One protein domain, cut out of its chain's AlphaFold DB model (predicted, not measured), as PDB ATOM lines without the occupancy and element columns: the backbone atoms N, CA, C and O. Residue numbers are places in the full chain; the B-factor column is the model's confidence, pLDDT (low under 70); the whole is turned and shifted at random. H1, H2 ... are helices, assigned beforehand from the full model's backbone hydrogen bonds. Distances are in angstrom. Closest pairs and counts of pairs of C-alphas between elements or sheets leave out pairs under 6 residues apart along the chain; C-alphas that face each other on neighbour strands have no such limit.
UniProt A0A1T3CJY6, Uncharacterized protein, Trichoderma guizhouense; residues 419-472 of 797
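This is residues 419 to 472 of the 797 residues of an uncharacterized protein of Trichoderma guizhouense (UniProt A0A1T3CJY6). Little regular structure is present: this is a rounded body mostly of loops, with helix H1 at one end and the short helices H2 and H3 set among two long loops, residues 439 to 452 and 457 to 472. The printed part has 54 residues, with three named helices in the order H1, H2, H3 and no named strand; the class is all helix, though named elements hold only 19 residues. It is compact, with a radius of gyration of the C-alphas of 10.1 A and spans of 26 by 21 by 17 A.

H1, residues 419 to 428, begins at C-alpha 419 (-8.904, -9.829, 22.529) and is 14.2 A long. H2 is residues 434 to 438. H3, residues 453 to 456, ends at C-alpha 456 (-25.254, -19.929, 26.208).

H1 is apart from H2 and H3. H2 and H3 only just touch, with 3 pairs of C-alphas within 8 A, the closest those of Gly 435 and Cys 455, 7.0 A. The O i to N i+4 pair of H2 is within hydrogen-bond range, as are 5 of 6 in H1; H3 is too short for one.

The farthest C-alphas, Gln 421 and Phe 466, are 27.9 A apart. The printed part has no cut; H2 to H3 is a long link. Residues 448 to 449 and 458 to 463 have pLDDT under 70.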
ATOM      1  N   ARG A 419      -8.457  -8.456  22.209       82.62
ATOM      2  CA  ARG A 419      -8.904  -9.829  22.529       82.62
ATOM      3  C   ARG A 419      -7.791 -10.664  23.170       82.62
ATOM      4  O   ARG A 419      -8.087 -11.557  23.959       82.62
ATOM      5  N   ARG A 420      -6.521 -10.389  22.857       83.88
ATOM      6  CA  ARG A 420      -5.342 -11.000  23.495       83.88
ATOM      7  C   ARG A 420      -5.171 -10.504  24.932       83.88
ATOM      8  O   ARG A 420      -4.905 -11.323  25.808       83.88
ATOM      9  N   GLN A 421      -5.384  -9.214  25.180       84.56
ATOM     10  CA  GLN A 421      -5.387  -8.613  26.514       84.56
ATOM     11  C   GLN A 421      -6.517  -9.195  27.364       84.56
ATOM     12  O   GLN A 421      -6.234  -9.748  28.424       84.56
ATOM     13  N   LEU A 422      -7.762  -9.223  26.864       83.12
ATOM     14  CA  LEU A 422      -8.884  -9.868  27.560       83.12
ATOM     15  C   LEU A 422      -8.613 -11.358  27.840       83.12
ATOM     16  O   LEU A 422      -8.781 -11.816  28.966       83.12
ATOM     17  N   ALA A 423      -8.112 -12.112  26.855       82.06
ATOM     18  CA  ALA A 423      -7.766 -13.523  27.038       82.06
ATOM     19  C   ALA A 423      -6.581 -13.751  27.999       82.06
ATOM     20  O   ALA A 423      -6.442 -14.852  28.528       82.06
ATOM     21  N   THR A 424      -5.731 -12.746  28.224       84.75
ATOM     22  CA  THR A 424      -4.653 -12.783  29.224       84.75
ATOM     23  C   THR A 424      -5.204 -12.435  30.607       84.75
ATOM     24  O   THR A 424      -5.013 -13.212  31.536       84.75
ATOM     25  N   LYS A 425      -5.999 -11.361  30.722       85.25
ATOM     26  CA  LYS A 425      -6.739 -10.980  31.935       85.25
ATOM     27  C   LYS A 425      -7.549 -12.161  32.484       85.25
ATOM     28  O   LYS A 425      -7.272 -12.609  33.589       85.25
ATOM     29  N   ARG A 426      -8.414 -12.780  31.668       81.88
ATOM     30  CA  ARG A 426      -9.230 -13.953  32.057       81.88
ATOM     31  C   ARG A 426      -8.410 -15.194  32.460       81.88
ATOM     32  O   ARG A 426      -8.912 -16.050  33.181       81.88
ATOM     33  N   ARG A 427      -7.153 -15.331  32.008       81.88
ATOM     34  CA  ARG A 427      -6.241 -16.406  32.460       81.88
ATOM     35  C   ARG A 427      -5.620 -16.093  33.814       81.88
ATOM     36  O   ARG A 427      -5.544 -16.988  34.648       81.88
ATOM     37  N   ASN A 428      -5.209 -14.846  34.025       84.06
ATOM     38  CA  ASN A 428      -4.626 -14.383  35.283       84.06
ATOM     39  C   ASN A 428      -5.683 -14.389  36.403       84.06
ATOM     40  O   ASN A 428      -5.414 -14.897  37.485       84.06
ATOM     41  N   GLU A 429      -6.904 -13.937  36.091       85.25
ATOM     42  CA  GLU A 429      -8.121 -14.041  36.917       85.25
ATOM     43  C   GLU A 429      -8.657 -15.475  37.060       85.25
ATOM     44  O   GLU A 429      -9.579 -15.710  37.832       85.25
ATOM     45  N   ARG A 430      -8.143 -16.433  36.273       87.62
ATOM     46  CA  ARG A 430      -8.556 -17.852  36.261       87.62
ATOM     47  C   ARG A 430     -10.041 -18.097  35.909       87.62
ATOM     48  O   ARG A 430     -10.521 -19.226  35.979       87.62
ATOM     49  N   THR A 431     -10.733 -17.078  35.394       87.94
ATOM     50  CA  THR A 431     -12.169 -17.027  35.040       87.94
ATOM     51  C   THR A 431     -12.553 -17.734  33.726       87.94
ATOM     52  O   THR A 431     -13.702 -17.664  33.289       87.94
ATOM     53  N   VAL A 432     -11.627 -18.446  33.071       89.88
ATOM     54  CA  VAL A 432     -11.918 -19.255  31.869       89.88
ATOM     55  C   VAL A 432     -12.726 -20.502  32.249       89.88
ATOM     56  O   VAL A 432     -12.243 -21.338  33.010       89.88
ATOM     57  N   CYS A 433     -13.925 -20.674  31.683       91.44
ATOM     58  CA  CYS A 433     -14.793 -21.822  31.973       91.44
ATOM     59  C   CYS A 433     -14.339 -23.143  31.314       91.44
ATOM     60  O   CYS A 433     -13.619 -23.135  30.306       91.44
ATOM     61  N   ILE A 434     -14.800 -24.285  31.848       90.44
ATOM     62  CA  ILE A 434     -14.413 -25.635  31.374       90.44
ATOM     63  C   ILE A 434     -14.706 -25.807  29.884       90.44
ATOM     64  O   ILE A 434     -13.803 -26.145  29.116       90.44
ATOM     65  N   GLY A 435     -15.935 -25.505  29.450       88.44
ATOM     66  CA  GLY A 435     -16.346 -25.656  28.051       88.44
ATOM     67  C   GLY A 435     -15.435 -24.899  27.080       88.44
ATOM     68  O   GLY A 435     -15.026 -25.447  26.054       88.44
ATOM     69  N   CYS A 436     -15.025 -23.674  27.429       88.38
ATOM     70  CA  CYS A 436     -14.118 -22.891  26.592       88.38
ATOM     71  C   CYS A 436     -12.661 -23.383  26.645       88.38
ATOM     72  O   CYS A 436     -12.010 -23.461  25.598       88.38
ATOM     73  N   LYS A 437     -12.151 -23.761  27.829       88.94
ATOM     74  CA  LYS A 437     -10.801 -24.335  28.001       88.94
ATOM     75  C   LYS A 437     -10.646 -25.612  27.172       88.94
ATOM     76  O   LYS A 437      -9.725 -25.714  26.361       88.94
ATOM     77  N   MET A 438     -11.589 -26.543  27.308       85.94
ATOM     78  CA  MET A 438     -11.528 -27.872  26.694       85.94
ATOM     79  C   MET A 438     -11.834 -27.874  25.186       85.94
ATOM     80  O   MET A 438     -11.306 -28.712  24.449       85.94
ATOM     81  N   ALA A 439     -12.616 -26.903  24.697       84.12
ATOM     82  CA  ALA A 439     -12.776 -26.644  23.264       84.12
ATOM     83  C   ALA A 439     -11.633 -25.793  22.656       84.12
ATOM     84  O   ALA A 439     -11.592 -25.608  21.440       84.12
ATOM     85  N   LYS A 440     -10.685 -25.294  23.469       85.56
ATOM     86  CA  LYS A 440      -9.549 -24.428  23.072       85.56
ATOM     87  C   LYS A 440      -9.953 -23.119  22.378       85.56
ATOM     88  O   LYS A 440      -9.255 -22.615  21.491       85.56
ATOM     89  N   VAL A 441     -11.074 -22.553  22.806       83.50
ATOM     90  CA  VAL A 441     -11.689 -21.336  22.256       83.50
ATOM     91  C   VAL A 441     -11.487 -20.139  23.186       83.50
ATOM     92  O   VAL A 441     -11.040 -20.278  24.323       83.50
ATOM     93  N   ILE A 442     -11.783 -18.938  22.687       84.31
ATOM     94  CA  ILE A 442     -11.838 -17.737  23.528       84.31
ATOM     95  C   ILE A 442     -13.053 -17.872  24.452       84.31
ATOM     96  O   ILE A 442     -14.138 -18.227  23.993       84.31
ATOM     97  N   CYS A 443     -12.844 -17.600  25.738       86.75
ATOM     98  CA  CYS A 443     -13.902 -17.372  26.711       86.75
ATOM     99  C   CYS A 443     -13.993 -15.860  26.927       86.75
ATOM    100  O   CYS A 443     -12.988 -15.253  27.298       86.75
ATOM    101  N   GLU A 444     -15.160 -15.255  26.703       82.06
ATOM    102  CA  GLU A 444     -15.391 -13.854  27.089       82.06
ATOM    103  C   GLU A 444     -15.506 -13.687  28.627       82.06
ATOM    104  O   GLU A 444     -15.253 -12.605  29.157       82.06
ATOM    105  N   GLY A 445     -15.737 -14.789  29.355       73.62
ATOM    106  CA  GLY A 445     -15.851 -14.866  30.818       73.62
ATOM    107  C   GLY A 445     -17.296 -15.018  31.293       73.62
ATOM    108  O   GLY A 445     -18.229 -14.829  30.515       73.62
ATOM    109  N   ARG A 446     -17.482 -15.383  32.567       78.00
ATOM    110  CA  ARG A 446     -18.759 -15.158  33.261       78.00
ATOM    111  C   ARG A 446     -18.782 -13.714  33.759       78.00
ATOM    112  O   ARG A 446     -17.779 -13.245  34.292       78.00
ATOM    113  N   GLU A 447     -19.919 -13.051  33.619       70.75
ATOM    114  CA  GLU A 447     -20.201 -11.751  34.235       70.75
ATOM    115  C   GLU A 447     -21.410 -11.958  35.155       70.75
ATOM    116  O   GLU A 447     -22.337 -12.687  34.801       70.75
ATOM    117  N   ASP A 448     -21.335 -11.453  36.386       66.06
ATOM    118  CA  ASP A 448     -22.308 -11.685  37.471       66.06
ATOM    119  C   ASP A 448     -22.687 -13.167  37.687       66.06
ATOM    120  O   ASP A 448     -23.845 -13.507  37.917       66.06
ATOM    121  N   GLY A 449     -21.726 -14.084  37.529       68.75
ATOM    122  CA  GLY A 449     -21.960 -15.530  37.650       68.75
ATOM    123  C   GLY A 449     -22.760 -16.172  36.504       68.75
ATOM    124  O   GLY A 449     -22.892 -17.394  36.484       68.75
ATOM    125  N   LYS A 450     -23.239 -15.396  35.523       77.56
ATOM    126  CA  LYS A 450     -24.014 -15.876  34.364       77.56
ATOM    127  C   LYS A 450     -23.146 -16.702  33.413       77.56
ATOM    128  O   LYS A 450     -21.917 -16.632  33.415       77.56
ATOM    129  N   ASP A 451     -23.775 -17.503  32.563       84.12
ATOM    130  CA  ASP A 451     -23.074 -18.252  31.519       84.12
ATOM    131  C   ASP A 451     -22.370 -17.330  30.515       84.12
ATOM    132  O   ASP A 451     -22.977 -16.408  29.971       84.12
ATOM    133  N   CYS A 452     -21.090 -17.604  30.222       87.38
ATOM    134  CA  CYS A 452     -20.385 -16.883  29.162       87.38
ATOM    135  C   CYS A 452     -21.127 -17.024  27.822       87.38
ATOM    136  O   CYS A 452     -21.643 -18.106  27.520       87.38
ATOM    137  N   LEU A 453     -21.116 -15.965  27.001       83.56
ATOM    138  CA  LEU A 453     -21.856 -15.874  25.730       83.56
ATOM    139  C   LEU A 453     -21.680 -17.105  24.827       83.56
ATOM    140  O   LEU A 453     -22.606 -17.524  24.136       83.56
ATOM    141  N   ARG A 454     -20.498 -17.732  24.857       81.31
ATOM    142  CA  ARG A 454     -20.222 -18.945  24.086       81.31
ATOM    143  C   ARG A 454     -20.928 -20.202  24.613       81.31
ATOM    144  O   ARG A 454     -21.323 -21.033  23.800       81.31
ATOM    145  N   CYS A 455     -21.074 -20.362  25.929       83.62
ATOM    146  CA  CYS A 455     -21.772 -21.510  26.523       83.62
ATOM    147  C   CYS A 455     -23.291 -21.387  26.373       83.62
ATOM    148  O   CYS A 455     -23.946 -22.375  26.031       83.62
ATOM    149  N   SER A 456     -23.844 -20.179  26.515       81.69
ATOM    150  CA  SER A 456     -25.254 -19.929  26.208       81.69
ATOM    151  C   SER A 456     -25.540 -20.103  24.709       81.69
ATOM    152  O   SER A 456     -26.464 -20.835  24.351       81.69
ATOM    153  N   SER A 457     -24.699 -19.576  23.808       73.81
ATOM    154  CA  SER A 457     -24.875 -19.752  22.354       73.81
ATOM    155  C   SER A 457     -24.876 -21.226  21.916       73.81
ATOM    156  O   SER A 457     -24.001 -22.009  22.285       73.81
ATOM    157  N   SER A 458     -25.843 -21.633  21.090       61.16
ATOM    158  CA  SER A 458     -25.987 -23.029  20.625       61.16
ATOM    159  C   SER A 458     -25.172 -23.377  19.369       61.16
ATOM    160  O   SER A 458     -25.399 -24.407  18.748       61.16
ATOM    161  N   SER A 459     -24.198 -22.543  18.992       59.12
ATOM    162  CA  SER A 459     -23.409 -22.673  17.753       59.12
ATOM    163  C   SER A 459     -22.104 -23.480  17.892       59.12
ATOM    164  O   SER A 459     -21.330 -23.589  16.937       59.12
ATOM    165  N   SER A 460     -21.821 -24.043  19.072       61.59
ATOM    166  CA  SER A 460     -20.626 -24.860  19.330       61.59
ATOM    167  C   SER A 460     -20.839 -26.327  18.944       61.59
ATOM    168  O   SER A 460     -21.716 -26.984  19.489       61.59
ATOM    169  N   SER A 461     -19.969 -26.873  18.087       62.19
ATOM    170  CA  SER A 461     -19.926 -28.311  17.766       62.19
ATOM    171  C   SER A 461     -19.155 -29.170  18.778       62.19
ATOM    172  O   SER A 461     -19.085 -30.385  18.617       62.19
ATOM    173  N   ALA A 462     -18.556 -28.566  19.808       65.38
ATOM    174  CA  ALA A 462     -18.040 -29.294  20.966       65.38
ATOM    175  C   ALA A 462     -19.154 -29.447  22.020       65.38
ATOM    176  O   ALA A 462     -19.904 -28.477  22.191       65.38
ATOM    177  N   PRO A 463     -19.236 -30.579  22.755       68.75
ATOM    178  CA  PRO A 463     -20.249 -30.793  23.789       68.75
ATOM    179  C   PRO A 463     -20.329 -29.614  24.764       68.75
ATOM    180  O   PRO A 463     -19.306 -29.184  25.302       68.75
ATOM    181  N   LYS A 464     -21.530 -29.076  24.994       73.75
ATOM    182  CA  LYS A 464     -21.728 -28.041  26.015       73.75
ATOM    183  C   LYS A 464     -21.605 -28.668  27.409       73.75
ATOM    184  O   LYS A 464     -22.256 -29.686  27.636       73.75
ATOM    185  N   PRO A 465     -20.845 -28.097  28.361       79.31
ATOM    186  CA  PRO A 465     -21.087 -28.402  29.770       79.31
ATOM    187  C   PRO A 465     -22.509 -27.944  30.134       79.31
ATOM    188  O   PRO A 465     -23.006 -26.986  29.545       79.31
ATOM    189  N   PHE A 466     -23.160 -28.615  31.084       81.44
ATOM    190  CA  PHE A 466     -24.520 -28.248  31.502       81.44
ATOM    191  C   PHE A 466     -24.567 -26.946  32.323       81.44
ATOM    192  O   PHE A 466     -25.595 -26.284  32.368       81.44
ATOM    193  N   VAL A 467     -23.433 -26.546  32.911       86.25
ATOM    194  CA  VAL A 467     -23.233 -25.262  33.598       86.25
ATOM    195  C   VAL A 467     -21.833 -24.708  33.295       86.25
ATOM    196  O   VAL A 467     -20.855 -25.450  33.180       86.25
ATOM    197  N   CYS A 468     -21.701 -23.388  33.149       89.19
ATOM    198  CA  CYS A 468     -20.462 -22.728  32.718       89.19
ATOM    199  C   CYS A 468     -19.454 -22.453  33.859       89.19
ATOM    200  O   CYS A 468     -18.953 -21.337  33.997       89.19
ATOM    201  N   VAL A 469     -19.129 -23.448  34.691       90.06
ATOM    202  CA  VAL A 469     -18.199 -23.245  35.824       90.06
ATOM    203  C   VAL A 469     -16.758 -22.906  35.382       90.06
ATOM    204  O   VAL A 469     -16.313 -23.355  34.312       90.06
ATOM    205  N   PRO A 470     -16.003 -22.125  36.189       90.88
ATOM    206  CA  PRO A 470     -14.571 -21.889  35.997       90.88
ATOM    207  C   PRO A 470     -13.760 -23.186  35.921       90.88
ATOM    208  O   PRO A 470     -14.087 -24.186  36.549       90.88
ATOM    209  N   ALA A 471     -12.662 -23.162  35.167       91.06
ATOM    210  CA  ALA A 471     -11.777 -24.311  34.978       91.06
ATOM    211  C   ALA A 471     -10.483 -24.247  35.815       91.06
ATOM    212  O   ALA A 471      -9.478 -24.883  35.460       91.06
ATOM    213  N   SER A 472     -10.506 -23.453  36.888       91.19
ATOM    214  CA  SER A 472      -9.557 -23.491  38.001       91.19
ATOM    215  C   SER A 472     -10.300 -23.993  39.233       91.19
ATOM    216  O   SER A 472     -11.303 -23.408  39.623       91.19
TER     217      SER A 472